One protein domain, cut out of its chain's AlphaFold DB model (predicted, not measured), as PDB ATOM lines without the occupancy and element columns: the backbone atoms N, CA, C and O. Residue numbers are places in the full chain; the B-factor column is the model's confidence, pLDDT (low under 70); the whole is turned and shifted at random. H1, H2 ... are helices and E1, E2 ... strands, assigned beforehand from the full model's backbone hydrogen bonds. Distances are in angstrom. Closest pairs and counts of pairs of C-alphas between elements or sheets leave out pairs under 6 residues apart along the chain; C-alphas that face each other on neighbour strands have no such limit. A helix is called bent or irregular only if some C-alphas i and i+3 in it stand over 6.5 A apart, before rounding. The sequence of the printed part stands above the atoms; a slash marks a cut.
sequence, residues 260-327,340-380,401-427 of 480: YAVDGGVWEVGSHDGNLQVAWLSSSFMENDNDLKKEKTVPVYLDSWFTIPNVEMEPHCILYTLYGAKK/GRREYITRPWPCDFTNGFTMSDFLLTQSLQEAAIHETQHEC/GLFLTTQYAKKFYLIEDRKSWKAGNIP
ATOM      1  N   TYR A 260     -15.733  32.337  -8.568       59.84
ATOM      2  CA  TYR A 260     -15.182  31.493  -7.508       59.84
ATOM      3  C   TYR A 260     -16.261  30.490  -7.082       59.84
ATOM      4  O   TYR A 260     -16.590  30.366  -5.908       59.84
ATOM      5  N   ALA A 261     -16.807  29.746  -8.043       51.06
ATOM      6  CA  ALA A 261     -17.491  28.493  -7.786       51.06
ATOM      7  C   ALA A 261     -16.422  27.469  -7.372       51.06
ATOM      8  O   ALA A 261     -16.071  26.560  -8.119       51.06
ATOM      9  N   VAL A 262     -15.810  27.679  -6.206       46.50
ATOM     10  CA  VAL A 262     -14.955  26.682  -5.572       46.50
ATOM     11  C   VAL A 262     -15.918  25.715  -4.905       46.50
ATOM     12  O   VAL A 262     -16.568  26.111  -3.944       46.50
ATOM     13  N   ASP A 263     -16.061  24.519  -5.481       47.94
ATOM     14  CA  ASP A 263     -16.707  23.311  -4.941       47.94
ATOM     15  C   ASP A 263     -17.215  23.437  -3.485       47.94
ATOM     16  O   ASP A 263     -16.596  22.922  -2.556       47.94
ATOM     17  N   GLY A 264     -18.339  24.137  -3.273       54.25
ATOM     18  CA  GLY A 264     -19.006  24.247  -1.967       54.25
ATOM     19  C   GLY A 264     -19.268  25.654  -1.411       54.25
ATOM     20  O   GLY A 264     -20.153  25.779  -0.571       54.25
ATOM     21  N   GLY A 265     -18.595  26.713  -1.878       56.44
ATOM     22  CA  GLY A 265     -18.849  28.092  -1.427       56.44
ATOM     23  C   GLY A 265     -19.354  28.977  -2.557       56.44
ATOM     24  O   GLY A 265     -18.576  29.358  -3.427       56.44
ATOM     25  N   VAL A 266     -20.648  29.306  -2.575       59.75
ATOM     26  CA  VAL A 266     -21.223  30.143  -3.640       59.75
ATOM     27  C   VAL A 266     -21.136  31.605  -3.226       59.75
ATOM     28  O   VAL A 266     -21.783  32.031  -2.275       59.75
ATOM     29  N   TRP A 267     -20.312  32.368  -3.940       74.75
ATOM     30  CA  TRP A 267     -20.294  33.819  -3.833       74.75
ATOM     31  C   TRP A 267     -21.472  34.322  -4.651       74.75
ATOM     32  O   TRP A 267     -21.497  34.150  -5.870       74.75
ATOM     33  N   GLU A 268     -22.465  34.886  -3.981       86.50
ATOM     34  CA  GLU A 268     -23.676  35.373  -4.628       86.50
ATOM     35  C   GLU A 268     -23.687  36.897  -4.545       86.50
ATOM     36  O   GLU A 268     -23.496  37.486  -3.479       86.50
ATOM     37  N   VAL A 269     -23.885  37.555  -5.685       92.56
ATOM     38  CA  VAL A 269     -24.195  38.986  -5.692       92.56
ATOM     39  C   VAL A 269     -25.525  39.258  -4.981       92.56
ATOM     40  O   VAL A 269     -26.326  38.354  -4.723       92.56
ATOM     41  N   GLY A 270     -25.786  40.528  -4.700       93.44
ATOM     42  CA  GLY A 270     -27.061  40.982  -4.152       93.44
ATOM     43  C   GLY A 270     -27.084  40.954  -2.632       93.44
ATOM     44  O   GLY A 270     -27.202  42.014  -2.023       93.44
ATOM     45  N   SER A 271     -26.898  39.789  -2.002       91.81
ATOM     46  CA  SER A 271     -26.961  39.677  -0.535       91.81
ATOM     47  C   SER A 271     -26.070  38.591   0.072       91.81
ATOM     48  O   SER A 271     -25.913  37.524  -0.515       91.81
ATOM     49  N   HIS A 272     -25.585  38.818   1.295       90.31
ATOM     50  CA  HIS A 272     -24.864  37.839   2.115       90.31
ATOM     51  C   HIS A 272     -25.230  37.989   3.599       90.31
ATOM     52  O   HIS A 272     -25.049  39.064   4.165       90.31
ATOM     53  N   ASP A 273     -25.703  36.927   4.260       86.75
ATOM     54  CA  ASP A 273     -26.186  36.971   5.656       86.75
ATOM     55  C   ASP A 273     -27.192  38.112   5.911       86.75
ATOM     56  O   ASP A 273     -27.109  38.847   6.893       86.75
ATOM     57  N   GLY A 274     -28.099  38.337   4.957       87.50
ATOM     58  CA  GLY A 274     -29.054  39.447   4.985       87.50
ATOM     59  C   GLY A 274     -28.467  40.822   4.641       87.50
ATOM     60  O   GLY A 274     -29.245  41.723   4.341       87.50
ATOM     61  N   ASN A 275     -27.139  40.989   4.638       92.88
ATOM     62  CA  ASN A 275     -26.454  42.231   4.258       92.88
ATOM     63  C   ASN A 275     -26.526  42.437   2.756       92.88
ATOM     64  O   ASN A 275     -26.293  41.500   1.990       92.88
ATOM     65  N   LEU A 276     -26.791  43.669   2.336       95.06
ATOM     66  CA  LEU A 276     -26.934  43.988   0.926       95.06
ATOM     67  C   LEU A 276     -25.625  44.427   0.291       95.06
ATOM     68  O   LEU A 276     -24.805  45.119   0.900       95.06
ATOM     69  N   GLN A 277     -25.447  44.025  -0.964       95.94
ATOM     70  CA  GLN A 277     -24.350  44.493  -1.787       95.94
ATOM     71  C   GLN A 277     -24.549  45.981  -2.105       95.94
ATOM     72  O   GLN A 277     -25.609  46.393  -2.564       95.94
ATOM     73  N   VAL A 278     -23.515  46.790  -1.884       96.56
ATOM     74  CA  VAL A 278     -23.545  48.246  -2.127       96.56
ATOM     75  C   VAL A 278     -22.476  48.698  -3.121       96.56
ATOM     76  O   VAL A 278     -22.563  49.782  -3.704       96.56
ATOM     77  N   ALA A 279     -21.452  47.871  -3.332       96.56
ATOM     78  CA  ALA A 279     -20.297  48.219  -4.142       96.56
ATOM     79  C   ALA A 279     -19.616  46.991  -4.764       96.56
ATOM     80  O   ALA A 279     -19.984  45.836  -4.533       96.56
ATOM     81  N   TRP A 280     -18.598  47.284  -5.561       95.44
ATOM     82  CA  TRP A 280     -17.601  46.375  -6.090       95.44
ATOM     83  C   TRP A 280     -16.224  46.785  -5.572       95.44
ATOM     84  O   TRP A 280     -15.903  47.972  -5.496       95.44
ATOM     85  N   LEU A 281     -15.388  45.797  -5.268       93.94
ATOM     86  CA  LEU A 281     -13.973  45.986  -4.992       93.94
ATOM     87  C   LEU A 281     -13.159  45.307  -6.087       93.94
ATOM     88  O   LEU A 281     -13.360  44.136  -6.406       93.94
ATOM     89  N   SER A 282     -12.217  46.038  -6.664       91.81
ATOM     90  CA  SER A 282     -11.327  45.488  -7.675       91.81
ATOM     91  C   SER A 282     -10.147  44.747  -7.040       91.81
ATOM     92  O   SER A 282      -9.391  45.324  -6.260       91.81
ATOM     93  N   SER A 283      -9.955  43.471  -7.362       78.31
ATOM     94  CA  SER A 283      -8.915  42.606  -6.804       78.31
ATOM     95  C   SER A 283      -7.740  42.450  -7.776       78.31
ATOM     96  O   SER A 283      -7.535  41.419  -8.408       78.31
ATOM     97  N   SER A 284      -6.893  43.480  -7.870       66.62
ATOM     98  CA  SER A 284      -5.586  43.360  -8.546       66.62
ATOM     99  C   SER A 284      -4.513  42.666  -7.683       66.62
ATOM    100  O   SER A 284      -3.368  42.574  -8.097       66.62
ATOM    101  N   PHE A 285      -4.856  42.225  -6.466       54.44
ATOM    102  CA  PHE A 285      -3.914  41.754  -5.436       54.44
ATOM    103  C   PHE A 285      -3.426  40.307  -5.603       54.44
ATOM    104  O   PHE A 285      -2.578  39.852  -4.838       54.44
ATOM    105  N   MET A 286      -3.939  39.557  -6.580       55.72
ATOM    106  CA  MET A 286      -3.500  38.178  -6.825       55.72
ATOM    107  C   MET A 286      -2.287  38.166  -7.766       55.72
ATOM    108  O   MET A 286      -2.338  37.610  -8.855       55.72
ATOM    109  N   GLU A 287      -1.201  38.820  -7.343       51.94
ATOM    110  CA  GLU A 287       0.020  39.080  -8.132       51.94
ATOM    111  C   GLU A 287       0.865  37.832  -8.457       51.94
ATOM    112  O   GLU A 287       1.851  37.935  -9.181       51.94
ATOM    113  N   ASN A 288       0.488  36.644  -7.975       55.38
ATOM    114  CA  ASN A 288       1.273  35.423  -8.196       55.38
ATOM    115  C   ASN A 288       0.828  34.590  -9.402       55.38
ATOM    116  O   ASN A 288       1.462  33.575  -9.689       55.38
ATOM    117  N   ASP A 289      -0.231  34.993 -10.104       53.31
ATOM    118  CA  ASP A 289      -0.630  34.313 -11.330       53.31
ATOM    119  C   ASP A 289      -0.015  35.046 -12.526       53.31
ATOM    120  O   ASP A 289      -0.431  36.145 -12.892       53.31
ATOM    121  N   ASN A 290       1.005  34.437 -13.136       58.75
ATOM    122  CA  ASN A 290       1.635  34.941 -14.364       58.75
ATOM    123  C   ASN A 290       0.646  35.026 -15.548       58.75
ATOM    124  O   ASN A 290       1.012  35.522 -16.618       58.75
ATOM    125  N   ASP A 291      -0.604  34.589 -15.360       60.06
ATOM    126  CA  ASP A 291      -1.733  34.842 -16.251       60.06
ATOM    127  C   ASP A 291      -2.198  36.310 -16.164       60.06
ATOM    128  O   ASP A 291      -3.267  36.691 -15.681       60.06
ATOM    129  N   LEU A 292      -1.342  37.171 -16.708       54.03
ATOM    130  CA  LEU A 292      -1.684  38.454 -17.301       54.03
ATOM    131  C   LEU A 292      -3.086  38.401 -17.947       54.03
ATOM    132  O   LEU A 292      -3.232  37.816 -19.021       54.03
ATOM    133  N   LYS A 293      -4.076  39.119 -17.387       61.69
ATOM    134  CA  LYS A 293      -4.650  40.328 -18.042       61.69
ATOM    135  C   LYS A 293      -6.029  40.791 -17.581       61.69
ATOM    136  O   LYS A 293      -6.432  41.863 -18.029       61.69
ATOM    137  N   LYS A 294      -6.775  40.065 -16.749       71.44
ATOM    138  CA  LYS A 294      -8.105  40.549 -16.341       71.44
ATOM    139  C   LYS A 294      -8.147  40.854 -14.861       71.44
ATOM    140  O   LYS A 294      -8.060  39.961 -14.026       71.44
ATOM    141  N   GLU A 295      -8.259  42.145 -14.576       82.12
ATOM    142  CA  GLU A 295      -8.595  42.632 -13.253       82.12
ATOM    143  C   GLU A 295      -9.924  42.010 -12.825       82.12
ATOM    144  O   GLU A 295     -10.879  41.943 -13.601       82.12
ATOM    145  N   LYS A 296      -9.933  41.485 -11.607       87.25
ATOM    146  CA  LYS A 296     -11.046  40.745 -11.036       87.25
ATOM    147  C   LYS A 296     -11.862  41.680 -10.150       87.25
ATOM    148  O   LYS A 296     -11.306  42.618  -9.587       87.25
ATOM    149  N   THR A 297     -13.158  41.440 -10.001       90.62
ATOM    150  CA  THR A 297     -14.007  42.235  -9.098       90.62
ATOM    151  C   THR A 297     -14.796  41.348  -8.157       90.62
ATOM    152  O   THR A 297     -15.282  40.290  -8.560       90.62
ATOM    153  N   VAL A 298     -14.939  41.798  -6.914       91.94
ATOM    154  CA  VAL A 298     -15.658  41.095  -5.848       91.94
ATOM    155  C   VAL A 298     -16.750  41.995  -5.258       91.94
ATOM    156  O   VAL A 298     -16.569  43.216  -5.220       91.94
ATOM    157  N   PRO A 299     -17.900  41.431  -4.858       94.44
ATOM    158  CA  PRO A 299     -18.994  42.196  -4.277       94.44
ATOM    159  C   PRO A 299     -18.604  42.725  -2.895       94.44
ATOM    160  O   PRO A 299     -17.961  42.033  -2.108       94.44
ATOM    161  N   VAL A 300     -19.017  43.953  -2.595       95.81
ATOM    162  CA  VAL A 300     -18.870  44.564  -1.273       95.81
ATOM    163  C   VAL A 300     -20.246  44.721  -0.653       95.81
ATOM    164  O   VAL A 300     -21.135  45.333  -1.251       95.81
ATOM    165  N   TYR A 301     -20.384  44.207   0.559       96.25
ATOM    166  CA  TYR A 301     -21.604  44.235   1.347       96.25
ATOM    167  C   TYR A 301     -21.474  45.253   2.478       96.25
ATOM    168  O   TYR A 301     -20.371  45.525   2.963       96.25
ATOM    169  N   LEU A 302     -22.610  45.809   2.885       95.88
ATOM    170  CA  LEU A 302     -22.718  46.699   4.035       95.88
ATOM    171  C   LEU A 302     -23.433  45.965   5.169       95.88
ATOM    172  O   LEU A 302     -24.569  45.534   5.007       95.88
ATOM    173  N   ASP A 303     -22.758  45.838   6.306       94.56
ATOM    174  CA  ASP A 303     -23.370  45.404   7.561       94.56
ATOM    175  C   ASP A 303     -23.675  46.644   8.390       94.56
ATOM    176  O   ASP A 303     -22.755  47.347   8.805       94.56
ATOM    177  N   SER A 304     -24.963  46.947   8.557       91.88
ATOM    178  CA  SER A 304     -25.440  48.151   9.256       91.88
ATOM    179  C   SER A 304     -25.569  47.959  10.767       91.88
ATOM    180  O   SER A 304     -25.905  48.899  11.483       91.88
ATOM    181  N   TRP A 305     -25.300  46.747  11.255       90.00
ATOM    182  CA  TRP A 305     -25.496  46.343  12.645       90.00
ATOM    183  C   TRP A 305     -24.229  45.712  13.225       90.00
ATOM    184  O   TRP A 305     -24.278  44.865  14.123       90.00
ATOM    185  N   PHE A 306     -23.066  46.134  12.731       92.06
ATOM    186  CA  PHE A 306     -21.791  45.615  13.179       92.06
ATOM    187  C   PHE A 306     -21.550  45.966  14.648       92.06
ATOM    188  O   PHE A 306     -21.529  47.132  15.046       92.06
ATOM    189  N   THR A 307     -21.330  44.936  15.464       89.69
ATOM    190  CA  THR A 307     -21.042  45.096  16.891       89.69
ATOM    191  C   THR A 307     -19.536  45.113  17.119       89.69
ATOM    192  O   THR A 307     -18.843  44.130  16.852       89.69
ATOM    193  N   ILE A 308     -19.020  46.216  17.664       89.56
ATOM    194  CA  ILE A 308     -17.616  46.301  18.071       89.56
ATOM    195  C   ILE A 308     -17.455  45.635  19.445       89.56
ATOM    196  O   ILE A 308     -18.118  46.040  20.404       89.56
ATOM    197  N   PRO A 309     -16.552  44.649  19.601       89.00
ATOM    198  CA  PRO A 309     -16.299  44.041  20.899       89.00
ATOM    199  C   PRO A 309     -15.892  45.086  21.946       89.00
ATOM    200  O   PRO A 309     -14.954  45.854  21.731       89.00
ATOM    201  N   ASN A 310     -16.542  45.054  23.113       88.44
ATOM    202  CA  ASN A 310     -16.287  45.942  24.258       88.44
ATOM    203  C   ASN A 310     -16.676  47.424  24.069       88.44
ATOM    204  O   ASN A 310     -16.275  48.250  24.888       88.44
ATOM    205  N   VAL A 311     -17.454  47.767  23.038       84.88
ATOM    206  CA  VAL A 311     -18.090  49.088  22.907       84.88
ATOM    207  C   VAL A 311     -19.588  48.916  23.157       84.88
ATOM    208  O   VAL A 311     -20.215  48.032  22.575       84.88
ATOM    209  N   GLU A 312     -20.162  49.704  24.069       79.06
ATOM    210  CA  GLU A 312     -21.594  49.630  24.384       79.06
ATOM    211  C   GLU A 312     -22.451  50.046  23.175       79.06
ATOM    212  O   GLU A 312     -22.286  51.150  22.669       79.06
ATOM    213  N   MET A 313     -23.339  49.133  22.750       69.44
ATOM    214  CA  MET A 313     -24.585  49.227  21.949       69.44
ATOM    215  C   MET A 313     -24.802  50.342  20.902       69.44
ATOM    216  O   MET A 313     -25.942  50.563  20.497       69.44
ATOM    217  N   GLU A 314     -23.784  51.034  20.407       80.19
ATOM    218  CA  GLU A 314     -23.963  51.910  19.248       80.19
ATOM    219  C   GLU A 314     -23.868  51.070  17.959       80.19
ATOM    220  O   GLU A 314     -22.858  50.381  17.761       80.19
ATOM    221  N   PRO A 315     -24.902  51.065  17.094       81.00
ATOM    222  CA  PRO A 315     -24.843  50.343  15.833       81.00
ATOM    223  C   PRO A 315     -23.801  50.995  14.931       81.00
ATOM    224  O   PRO A 315     -23.798  52.212  14.722       81.00
ATOM    225  N   HIS A 316     -22.896  50.170  14.417       90.44
ATOM    226  CA  HIS A 316     -21.919  50.611  13.444       90.44
ATOM    227  C   HIS A 316     -22.215  49.981  12.095       90.44
ATOM    228  O   HIS A 316     -22.521  48.797  11.979       90.44
ATOM    229  N   CYS A 317     -22.031  50.777  11.060       94.50
ATOM    230  CA  CYS A 317     -21.869  50.289   9.717       94.50
ATOM    231  C   CYS A 317     -20.434  49.780   9.514       94.50
ATOM    232  O   CYS A 317     -19.476  50.362  10.032       94.50
ATOM    233  N   ILE A 318     -20.263  48.724   8.723       96.19
ATOM    234  CA  ILE A 318     -18.960  48.293   8.207       96.19
ATOM    235  C   ILE A 318     -19.097  47.757   6.780       96.19
ATOM    236  O   ILE A 318     -20.064  47.070   6.451       96.19
ATOM    237  N   LEU A 319     -18.114  48.045   5.925       97.25
ATOM    238  CA  LEU A 319     -18.015  47.419   4.612       97.25
ATOM    239  C   LEU A 319     -17.127  46.185   4.696       97.25
ATOM    240  O   LEU A 319     -16.034  46.223   5.274       97.25
ATOM    241  N   TYR A 320     -17.562  45.114   4.045       96.12
ATOM    242  CA  TYR A 320     -16.766  43.905   3.911       96.12
ATOM    243  C   TYR A 320     -16.943  43.256   2.538       96.12
ATOM    244  O   TYR A 320     -17.947  43.440   1.854       96.12
ATOM    245  N   THR A 321     -15.945  42.476   2.142       93.75
ATOM    246  CA  THR A 321     -16.022  41.525   1.030       93.75
ATOM    247  C   THR A 321     -15.856  40.111   1.577       93.75
ATOM    248  O   THR A 321     -15.467  39.912   2.729       93.75
ATOM    249  N   LEU A 322     -16.156  39.112   0.759       89.31
ATOM    250  CA  LEU A 322     -15.844  37.720   1.064       89.31
ATOM    251  C   LEU A 322     -14.511  37.355   0.420       89.31
ATOM    252  O   LEU A 322     -14.236  37.757  -0.713       89.31
ATOM    253  N   TYR A 323     -13.693  36.600   1.147       78.38
ATOM    254  CA  TYR A 323     -12.452  36.041   0.627       78.38
ATOM    255  C   TYR A 323     -12.608  34.526   0.436       78.38
ATOM    256  O   TYR A 323     -13.203  33.825   1.257       78.38
ATOM    257  N   GLY A 324     -12.084  34.010  -0.675       66.31
ATOM    258  CA  GLY A 324     -12.087  32.575  -0.962       66.31
ATOM    259  C   GLY A 324     -10.911  31.922  -0.283       66.31
ATOM    260  O   GLY A 324      -9.816  32.486  -0.322       66.31
ATOM    261  N   ALA A 325     -11.104  30.736   0.298       53.56
ATOM    262  CA  ALA A 325      -9.974  29.954   0.777       53.56
ATOM    263  C   ALA A 325      -8.930  29.891  -0.344       53.56
ATOM    264  O   ALA A 325      -9.232  29.497  -1.478       53.56
ATOM    265  N   LYS A 326      -7.700  30.334  -0.053       59.75
ATOM    266  CA  LYS A 326      -6.586  29.990  -0.932       59.75
ATOM    267  C   LYS A 326      -6.597  28.468  -0.978       59.75
ATOM    268  O   LYS A 326      -6.655  27.847   0.079       59.75
ATOM    269  N   LYS A 327      -6.564  27.869  -2.173       56.88
ATOM    270  CA  LYS A 327      -6.171  26.463  -2.285       56.88
ATOM    271  C   LYS A 327      -4.751  26.400  -1.741       56.88
ATOM    272  O   LYS A 327      -3.804  26.735  -2.451       56.88
ATOM    273  N   GLY A 340     -15.549  31.916   2.580       72.69
ATOM    274  CA  GLY A 340     -16.622  32.832   2.986       72.69
ATOM    275  C   GLY A 340     -16.289  33.670   4.223       72.69
ATOM    276  O   GLY A 340     -17.164  34.337   4.772       72.69
ATOM    277  N   ARG A 341     -15.024  33.696   4.663       85.31
ATOM    278  CA  ARG A 341     -14.596  34.619   5.717       85.31
ATOM    279  C   ARG A 341     -14.762  36.070   5.249       85.31
ATOM    280  O   ARG A 341     -14.291  36.444   4.173       85.31
ATOM    281  N   ARG A 342     -15.388  36.892   6.099       91.69
ATOM    282  CA  ARG A 342     -15.511  38.341   5.893       91.69
ATOM    283  C   ARG A 342     -14.137  39.009   5.997       91.69
ATOM    284  O   ARG A 342     -13.436  38.857   6.999       91.69
ATOM    285  N   GLU A 343     -13.779  39.768   4.973       92.56
ATOM    286  CA  GLU A 343     -12.656  40.699   4.948       92.56
ATOM    287  C   GLU A 343     -13.224  42.115   5.035       92.56
ATOM    288  O   GLU A 343     -13.845  42.611   4.095       92.56
ATOM    289  N   TYR A 344     -13.047  42.759   6.186       95.12
ATOM    290  CA  TYR A 344     -13.461  44.145   6.371       95.12
ATOM    291  C   TYR A 344     -12.564  45.065   5.548       95.12
ATOM    292  O   TYR A 344     -11.344  44.909   5.561       95.12
ATOM    293  N   ILE A 345     -13.160  46.024   4.843       96.12
ATOM    294  CA  ILE A 345     -12.424  46.975   3.992       96.12
ATOM    295  C   ILE A 345     -12.424  48.396   4.566       96.12
ATOM    296  O   ILE A 345     -11.603  49.230   4.176       96.12
ATOM    297  N   THR A 346     -13.297  48.656   5.538       96.75
ATOM    298  CA  THR A 346     -13.357  49.901   6.306       96.75
ATOM    299  C   THR A 346     -13.235  49.633   7.800       96.75
ATOM    300  O   THR A 346     -13.430  48.515   8.281       96.75
ATOM    301  N   ARG A 347     -12.943  50.691   8.554       95.25
ATOM    302  CA  ARG A 347     -13.237  50.733   9.987       95.25
ATOM    303  C   ARG A 347     -14.760  50.756  10.186       95.25
ATOM    304  O   ARG A 347     -15.456  51.214   9.280       95.25
ATOM    305  N   PRO A 348     -15.282  50.293  11.333       95.31
ATOM    306  CA  PRO A 348     -16.666  50.560  11.701       95.31
ATOM    307  C   PRO A 348     -16.918  52.072  11.797       95.31
ATOM    308  O   PRO A 348     -16.041  52.805  12.262       95.31
ATOM    309  N   TRP A 349     -18.106  52.537  11.416       94.25
ATOM    310  CA  TRP A 349     -18.530  53.928  11.608       94.25
ATOM    311  C   TRP A 349     -19.980  54.000  12.111       94.25
ATOM    312  O   TRP A 349     -20.769  53.135  11.744       94.25
ATOM    313  N   PRO A 350     -20.362  54.992  12.936       90.69
ATOM    314  CA  PRO A 350     -21.746  55.125  13.400       90.69
ATOM    315  C   PRO A 350     -22.723  55.356  12.240       90.69
ATOM    316  O   PRO A 350     -22.401  56.103  11.313       90.69
ATOM    317  N   CYS A 351     -23.935  54.798  12.302       82.81
ATOM    318  CA  CYS A 351     -24.944  54.999  11.247       82.81
ATOM    319  C   CYS A 351     -25.291  56.491  11.032       82.81
ATOM    320  O   CYS A 351     -25.487  56.944   9.902       82.81
ATOM    321  N   ASP A 352     -25.245  57.299  12.098       83.50
ATOM    322  CA  ASP A 352     -25.539  58.740  12.063       83.50
ATOM    323  C   ASP A 352     -24.414  59.597  11.444       83.50
ATOM    324  O   ASP A 352     -24.558  60.811  11.267       83.50
ATOM    325  N   PHE A 353     -23.280  58.992  11.069       82.06
ATOM    326  CA  PHE A 353     -22.095  59.712  10.585       82.06
ATOM    327  C   PHE A 353     -22.274  60.353   9.196       82.06
ATOM    328  O   PHE A 353     -21.431  61.134   8.746       82.06
ATOM    329  N   THR A 354     -23.388  60.076   8.515       76.00
ATOM    330  CA  THR A 354     -23.674  60.616   7.181       76.00
ATOM    331  C   THR A 354     -23.854  62.137   7.166       76.00
ATOM    332  O   THR A 354     -23.754  62.722   6.097       76.00
ATOM    333  N   ASN A 355     -24.043  62.824   8.306       74.44
ATOM    334  CA  ASN A 355     -24.046  64.300   8.414       74.44
ATOM    335  C   ASN A 355     -24.951  65.026   7.385       74.44
ATOM    336  O   ASN A 355     -24.649  66.138   6.946       74.44
ATOM    337  N   GLY A 356     -26.063  64.405   6.982       77.50
ATOM    338  CA  GLY A 356     -26.985  64.950   5.976       77.50
ATOM    339  C   GLY A 356     -26.611  64.660   4.516       77.50
ATOM    340  O   GLY A 356     -27.319  65.108   3.614       77.50
ATOM    341  N   PHE A 357     -25.541  63.903   4.268       81.50
ATOM    342  CA  PHE A 357     -25.258  63.288   2.974       81.50
ATOM    343  C   PHE A 357     -26.084  62.013   2.789       81.50
ATOM    344  O   PHE A 357     -26.482  61.359   3.752       81.50
ATOM    345  N   THR A 358     -26.316  61.627   1.534       86.62
ATOM    346  CA  THR A 358     -26.755  60.257   1.248       86.62
ATOM    347  C   THR A 358     -25.604  59.289   1.537       86.62
ATOM    348  O   THR A 358     -24.435  59.669   1.417       86.62
ATOM    349  N   MET A 359     -25.904  58.035   1.893       89.38
ATOM    350  CA  MET A 359     -24.860  57.026   2.130       89.38
ATOM    351  C   MET A 359     -23.947  56.854   0.900       89.38
ATOM    352  O   MET A 359     -22.727  56.777   1.046       89.38
ATOM    353  N   SER A 360     -24.505  56.899  -0.317       89.56
ATOM    354  CA  SER A 360     -23.731  56.885  -1.566       89.56
ATOM    355  C   SER A 360     -22.745  58.052  -1.652       89.56
ATOM    356  O   SER A 360     -21.563  57.841  -1.921       89.56
ATOM    357  N   ASP A 361     -23.203  59.282  -1.399       90.44
ATOM    358  CA  ASP A 361     -22.344  60.471  -1.470       90.44
ATOM    359  C   ASP A 361     -21.248  60.436  -0.400       90.44
ATOM    360  O   ASP A 361     -20.107  60.814  -0.675       90.44
ATOM    361  N   PHE A 362     -21.578  59.959   0.806       92.56
ATOM    362  CA  PHE A 362     -20.618  59.775   1.890       92.56
ATOM    363  C   PHE A 362     -19.508  58.798   1.484       92.56
ATOM    364  O   PHE A 362     -18.337  59.181   1.481       92.56
ATOM    365  N   LEU A 363     -19.860  57.576   1.072       94.12
ATOM    366  CA  LEU A 363     -18.886  56.543   0.705       94.12
ATOM    367  C   LEU A 363     -18.022  56.960  -0.492       94.12
ATOM    368  O   LEU A 363     -16.810  56.752  -0.472       94.12
ATOM    369  N   LEU A 364     -18.623  57.592  -1.506       92.88
ATOM    370  CA  LEU A 364     -17.892  58.097  -2.670       92.88
ATOM    371  C   LEU A 364     -16.931  59.230  -2.293       92.88
ATOM    372  O   LEU A 364     -15.810  59.296  -2.793       92.88
ATOM    373  N   THR A 365     -17.350  60.134  -1.406       93.06
ATOM    374  CA  THR A 365     -16.489  61.230  -0.947       93.06
ATOM    375  C   THR A 365     -15.299  60.690  -0.161       93.06
ATOM    376  O   THR A 365     -14.170  61.104  -0.424       93.06
ATOM    377  N   GLN A 366     -15.529  59.744   0.756       94.50
ATOM    378  CA  GLN A 366     -14.458  59.120   1.538       94.50
ATOM    379  C   GLN A 366     -13.476  58.359   0.641       94.50
ATOM    380  O   GLN A 366     -12.265  58.550   0.763       94.50
ATOM    381  N   SER A 367     -13.971  57.565  -0.317       94.75
ATOM    382  CA  SER A 367     -13.094  56.799  -1.210       94.75
ATOM    383  C   SER A 367     -12.202  57.708  -2.061       94.75
ATOM    384  O   SER A 367     -10.999  57.466  -2.166       94.75
ATOM    385  N   LEU A 368     -12.749  58.802  -2.602       93.31
ATOM    386  CA  LEU A 368     -11.992  59.774  -3.396       93.31
ATOM    387  C   LEU A 368     -10.971  60.557  -2.558       93.31
ATOM    388  O   LEU A 368      -9.841  60.757  -3.005       93.31
ATOM    389  N   GLN A 369     -11.347  60.996  -1.351       93.25
ATOM    390  CA  GLN A 369     -10.445  61.731  -0.457       93.25
ATOM    391  C   GLN A 369      -9.237  60.878  -0.058       93.25
ATOM    392  O   GLN A 369      -8.095  61.324  -0.173       93.25
ATOM    393  N   GLU A 370      -9.470  59.633   0.353       93.38
ATOM    394  CA  GLU A 370      -8.396  58.726   0.765       93.38
ATOM    395  C   GLU A 370      -7.540  58.239  -0.409       93.38
ATOM    396  O   GLU A 370      -6.328  58.057  -0.260       93.38
ATOM    397  N   ALA A 371      -8.131  58.088  -1.599       89.62
ATOM    398  CA  ALA A 371      -7.385  57.790  -2.817       89.62
ATOM    399  C   ALA A 371      -6.391  58.910  -3.181       89.62
ATOM    400  O   ALA A 371      -5.244  58.612  -3.532       89.62
ATOM    401  N   ALA A 372      -6.802  60.177  -3.051       90.44
ATOM    402  CA  ALA A 372      -5.992  61.343  -3.409       90.44
ATOM    403  C   ALA A 372      -4.787  61.560  -2.474       90.44
ATOM    404  O   ALA A 372      -3.698  61.900  -2.939       90.44
ATOM    405  N   ILE A 373      -4.940  61.307  -1.165       86.50
ATOM    406  CA  ILE A 373      -3.850  61.456  -0.178       86.50
ATOM    407  C   ILE A 373      -2.622  60.623  -0.583       86.50
ATOM    408  O   ILE A 373      -1.487  61.091  -0.488       86.50
ATOM    409  N   HIS A 374      -2.832  59.418  -1.114       77.56
ATOM    410  CA  HIS A 374      -1.740  58.542  -1.532       77.56
ATOM    411  C   HIS A 374      -0.978  59.047  -2.770       77.56
ATOM    412  O   HIS A 374       0.210  58.769  -2.908       77.56
ATOM    413  N   GLU A 375      -1.636  59.734  -3.708       81.44
ATOM    414  CA  GLU A 375      -0.959  60.235  -4.918       81.44
ATOM    415  C   GLU A 375       0.048  61.332  -4.560       81.44
ATOM    416  O   GLU A 375       1.199  61.280  -4.989       81.44
ATOM    417  N   THR A 376      -0.331  62.227  -3.646       78.69
ATOM    418  CA  THR A 376       0.548  63.315  -3.185       78.69
ATOM    419  C   THR A 376       1.785  62.835  -2.415       78.69
ATOM    420  O   THR A 376       2.841  63.461  -2.489       78.69
ATOM    421  N   GLN A 377       1.696  61.703  -1.705       75.19
ATOM    422  CA  GLN A 377       2.837  61.136  -0.974       75.19
ATOM    423  C   GLN A 377       3.868  60.478  -1.898       75.19
ATOM    424  O   GLN A 377       5.057  60.504  -1.588       75.19
ATOM    425  N   HIS A 378       3.433  59.921  -3.032       72.06
ATOM    426  CA  HIS A 378       4.331  59.251  -3.975       72.06
ATOM    427  C   HIS A 378       5.123  60.249  -4.837       72.06
ATOM    428  O   HIS A 378       6.265  59.968  -5.191       72.06
ATOM    429  N   GLU A 379       4.561  61.425  -5.139       71.62
ATOM    430  CA  GLU A 379       5.277  62.497  -5.857       71.62
ATOM    431  C   GLU A 379       6.372  63.151  -4.999       71.62
ATOM    432  O   GLU A 379       7.405  63.558  -5.517       71.62
ATOM    433  N   CYS A 380       6.210  63.197  -3.671       62.62
ATOM    434  CA  CYS A 380       7.217  63.795  -2.784       62.62
ATOM    435  C   CYS A 380       8.465  62.917  -2.571       62.62
ATOM    436  O   CYS A 380       9.451  63.396  -2.015       62.62
ATOM    437  N   GLY A 401      -8.867  57.830   8.300       92.00
ATOM    438  CA  GLY A 401      -9.635  57.411   7.124       92.00
ATOM    439  C   GLY A 401     -10.716  56.385   7.477       92.00
ATOM    440  O   GLY A 401     -10.594  55.637   8.452       92.00
ATOM    441  N   LEU A 402     -11.769  56.333   6.673       95.25
ATOM    442  CA  LEU A 402     -12.774  55.284   6.705       95.25
ATOM    443  C   LEU A 402     -12.189  53.948   6.226       95.25
ATOM    444  O   LEU A 402     -12.390  52.922   6.881       95.25
ATOM    445  N   PHE A 403     -11.459  53.936   5.108       95.50
ATOM    446  CA  PHE A 403     -10.905  52.701   4.555       95.50
ATOM    447  C   PHE A 403      -9.697  52.222   5.370       95.50
ATOM    448  O   PHE A 403      -8.874  52.999   5.859       95.50
ATOM    449  N   LEU A 404      -9.571  50.899   5.523       94.25
ATOM    450  CA  LEU A 404      -8.430  50.312   6.242       94.25
ATOM    451  C   LEU A 404      -7.115  50.516   5.484       94.25
ATOM    452  O   LEU A 404      -6.050  50.574   6.098       94.25
ATOM    453  N   THR A 405      -7.187  50.634   4.157       92.19
ATOM    454  CA  THR A 405      -6.045  50.931   3.293       92.19
ATOM    455  C   THR A 405      -6.451  51.892   2.178       92.19
ATOM    456  O   THR A 405      -7.562  51.829   1.650       92.19
ATOM    457  N   THR A 406      -5.511  52.726   1.739       90.88
ATOM    458  CA  THR A 406      -5.672  53.583   0.549       90.88
ATOM    459  C   THR A 406      -5.913  52.765  -0.723       90.88
ATOM    460  O   THR A 406      -6.547  53.237  -1.665       90.88
ATOM    461  N   GLN A 407      -5.442  51.516  -0.754       91.25
ATOM    462  CA  GLN A 407      -5.682  50.584  -1.852       91.25
ATOM    463  C   GLN A 407      -7.147  50.148  -1.924       91.25
ATOM    464  O   GLN A 407      -7.681  50.069  -3.027       91.25
ATOM    465  N   TYR A 408      -7.813  49.915  -0.787       94.25
ATOM    466  CA  TYR A 408      -9.254  49.658  -0.791       94.25
ATOM    467  C   TYR A 408     -10.023  50.877  -1.289       94.25
ATOM    468  O   TYR A 408     -10.837  50.727  -2.195       94.25
ATOM    469  N   ALA A 409      -9.704  52.078  -0.795       94.88
ATOM    470  CA  ALA A 409     -10.345  53.315  -1.245       94.88
ATOM    471  C   ALA A 409     -10.241  53.506  -2.772       94.88
ATOM    472  O   ALA A 409     -11.240  53.756  -3.439       94.88
ATOM    473  N   LYS A 410      -9.050  53.292  -3.355       92.38
ATOM    474  CA  LYS A 410      -8.807  53.394  -4.810       92.38
ATOM    475  C   LYS A 410      -9.536  52.347  -5.651       92.38
ATOM    476  O   LYS A 410      -9.758  52.559  -6.840       92.38
ATOM    477  N   LYS A 411      -9.831  51.184  -5.073       93.06
ATOM    478  CA  LYS A 411     -10.404  50.031  -5.785       93.06
ATOM    479  C   LYS A 411     -11.883  49.825  -5.485       93.06
ATOM    480  O   LYS A 411     -12.452  48.858  -5.987       93.06
ATOM    481  N   PHE A 412     -12.476  50.696  -4.678       95.31
ATOM    482  CA  PHE A 412     -13.876  50.670  -4.297       95.31
ATOM    483  C   PHE A 412     -14.724  51.462  -5.295       95.31
ATOM    484  O   PHE A 412     -14.445  52.627  -5.578       95.31
ATOM    485  N   TYR A 413     -15.792  50.840  -5.792       94.56
ATOM    486  CA  TYR A 413     -16.728  51.445  -6.735       94.56
ATOM    487  C   TYR A 413     -18.154  51.135  -6.305       94.56
ATOM    488  O   TYR A 413     -18.521  49.969  -6.193       94.56
ATOM    489  N   LEU A 414     -18.977  52.156  -6.083       95.31
ATOM    490  CA  LEU A 414     -20.392  51.944  -5.785       95.31
ATOM    491  C   LEU A 414     -21.089  51.265  -6.968       95.31
ATOM    492  O   LEU A 414     -20.824  51.609  -8.121       95.31
ATOM    493  N   ILE A 415     -22.005  50.333  -6.679       93.81
ATOM    494  CA  ILE A 415     -22.919  49.816  -7.712       93.81
ATOM    495  C   ILE A 415     -23.735  50.993  -8.231       93.81
ATOM    496  O   ILE A 415     -23.826  51.217  -9.436       93.81
ATOM    497  N   GLU A 416     -24.277  51.778  -7.302       88.12
ATOM    498  CA  GLU A 416     -25.109  52.930  -7.588       88.12
ATOM    499  C   GLU A 416     -24.310  54.242  -7.572       88.12
ATOM    500  O   GLU A 416     -24.155  54.899  -6.544       88.12
ATOM    501  N   ASP A 417     -23.872  54.676  -8.753       88.44
ATOM    502  CA  ASP A 417     -23.359  56.029  -8.981       88.44
ATOM    503  C   ASP A 417     -24.390  56.843  -9.778       88.44
ATOM    504  O   ASP A 417     -24.286  57.014 -10.996       88.44
ATOM    505  N   ARG A 418     -25.423  57.348  -9.084       84.19
ATOM    506  CA  ARG A 418     -26.522  58.111  -9.711       84.19
ATOM    507  C   ARG A 418     -26.024  59.295 -10.522       84.19
ATOM    508  O   ARG A 418     -26.603  59.617 -11.559       84.19
ATOM    509  N   LYS A 419     -24.980  59.975 -10.046       87.38
ATOM    510  CA  LYS A 419     -24.421  61.145 -10.725       87.38
ATOM    511  C   LYS A 419     -23.846  60.736 -12.078       87.38
ATOM    512  O   LYS A 419     -24.143  61.376 -13.084       87.38
ATOM    513  N   SER A 420     -23.083  59.649 -12.105       89.44
ATOM    514  CA  SER A 420     -22.530  59.077 -13.330       89.44
ATOM    515  C   SER A 420     -23.621  58.516 -14.249       89.44
ATOM    516  O   SER A 420     -23.601  58.760 -15.455       89.44
ATOM    517  N   TRP A 421     -24.644  57.860 -13.694       90.38
ATOM    518  CA  TRP A 421     -25.774  57.330 -14.465       90.38
ATOM    519  C   TRP A 421     -26.596  58.429 -15.137       90.38
ATOM    520  O   TRP A 421     -26.905  58.318 -16.320       90.38
ATOM    521  N   LYS A 422     -26.894  59.522 -14.424       87.12
ATOM    522  CA  LYS A 422     -27.577  60.703 -14.983       87.12
ATOM    523  C   LYS A 422     -26.769  61.367 -16.099       87.12
ATOM    524  O   LYS A 422     -27.353  61.974 -16.992       87.12
ATOM    525  N   ALA A 423     -25.442  61.237 -16.070       90.75
ATOM    526  CA  ALA A 423     -24.560  61.684 -17.145       90.75
ATOM    527  C   ALA A 423     -24.488  60.700 -18.334       90.75
ATOM    528  O   ALA A 423     -23.823  60.995 -19.323       90.75
ATOM    529  N   GLY A 424     -25.161  59.545 -18.259       90.94
ATOM    530  CA  GLY A 424     -25.161  58.513 -19.299       90.94
ATOM    531  C   GLY A 424     -23.914  57.623 -19.311       90.94
ATOM    532  O   GLY A 424     -23.772  56.782 -20.196       90.94
ATOM    533  N   ASN A 425     -23.014  57.768 -18.336       94.38
ATOM    534  CA  ASN A 425     -21.818  56.935 -18.238       94.38
ATOM    535  C   ASN A 425     -22.201  55.495 -17.902       94.38
ATOM    536  O   ASN A 425     -23.158  55.269 -17.171       94.38
ATOM    537  N   ILE A 426     -21.452  54.511 -18.385       93.62
ATOM    538  CA  ILE A 426     -21.616  53.102 -17.994       93.62
ATOM    539  C   ILE A 426     -21.083  52.920 -16.557       93.62
ATOM    540  O   ILE A 426     -20.105  53.591 -16.209       93.62
ATOM    541  N   PRO A 427     -21.700  52.071 -15.704       92.50
ATOM    542  CA  PRO A 427     -21.156  51.806 -14.375       92.50
ATOM    543  C   PRO A 427     -19.714  51.278 -14.462       92.50
ATOM    544  O   PRO A 427     -19.312  50.666 -15.456       92.50
TER     545      PRO A 427
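What this domain is: This is residues 260 to 327, 340 to 380 and 401 to 427 of the 480 residues of the protein "Hypothetical protein" of Ditylum brightwellii (UniProt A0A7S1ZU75). A strongly twisted wall of five antiparallel strands has the long helix H2 and the short helix H3 packed on one face, towards E1 and E5. H1 only grazes the sheet, H4 lies off it after E5, and residues 287 to 293, between E1 and E2, stick out. The printed part has 136 residues with four named helices and five named strands, along the chain E1 E2 E3 E4 H1 H2 H3 E5 H4; the sheet's order is E4 - E3 - E2 - E1 - E5, and the class is mixed, helices and strands. The whole is compact, with a radius of gyration of the C-alphas of 16.1 A and spans of 45 by 39 by 36 A.

Where its parts are: After residues 260 to 274, with no named element, E1 holds residues 275 to 283, 20.7 A long, from C-alpha 275 at (-26.454, 42.231, 4.258); it bends by 70 degrees at residue 278. E2, residues 296 to 306, is 26.9 A long and bends by 53 degrees at residue 303. E3 is residues 316 to 323, 21.6 A long, and E4 is residues 341 to 344. H1, residues 351 to 354, is irregular, with C-alphas 351 and 354 7.0 A apart. H2, residues 359 to 379, is 31.7 A long and ends at C-alpha 379 (5.277, 62.497, -5.857). H3 is residues 406 to 411, E5 residues 412 to 414 and H4 residues 418 to 422, ending at C-alpha 422 (-27.577, 60.703, -14.983).

How they stand to each other: E1, E2 and E3 form a meander, each strand the antiparallel neighbour of the one before, in two hairpins. N 298 and O 281 are 2.9 A apart between E2 and E1, and N 318 and O 303 2.8 A between E3 and E2. At the edges, N 343 of E4 and O 321 of E3 are 2.8 A apart, and N 280 of E1 and O 413 of E5 2.8 A. H2 makes two layers with the sheet, a helix on one face of it, over E1 and E5 at a height over the sheet of 8.2 A, on a local plane of just 6 C-alphas. H3 is on the same face. H2 touches H3 with residues 366 to 374 alone, the closest C-alphas being those of Ser 367 and Ala 409, 4.4 A apart; they run opposite ways at a steep tilt of 60 degrees. H1 grazes the sheet with residues 351 to 353; its closest C-alpha to E3 is Cys 351, 5.8 A from that of His 316. H4 is not on the sheet and is apart from H2 and H3. Each O i to N i+4 pair is within hydrogen-bond range in H3 and H4, and 15 of 17 in H2; H1 is too short for such a pair, and its one O i to N i+3 pair is not within range.

The domain as a whole: The C-alphas farthest apart, of Asp 291 and Glu 312, are 47.6 A apart. Residues 328 to 339 and 381 to 400 are not printed; the gaps are 13.3 A from C-alpha 327 to 340 and 20.6 A from C-alpha 380 to 401. Of the links printed whole, E1 to E2 is long. Mean pLDDT of the printed part is 83.9; residues 260 to 266, 284 to 293, 313, 324 to 327 and 380 are under 70.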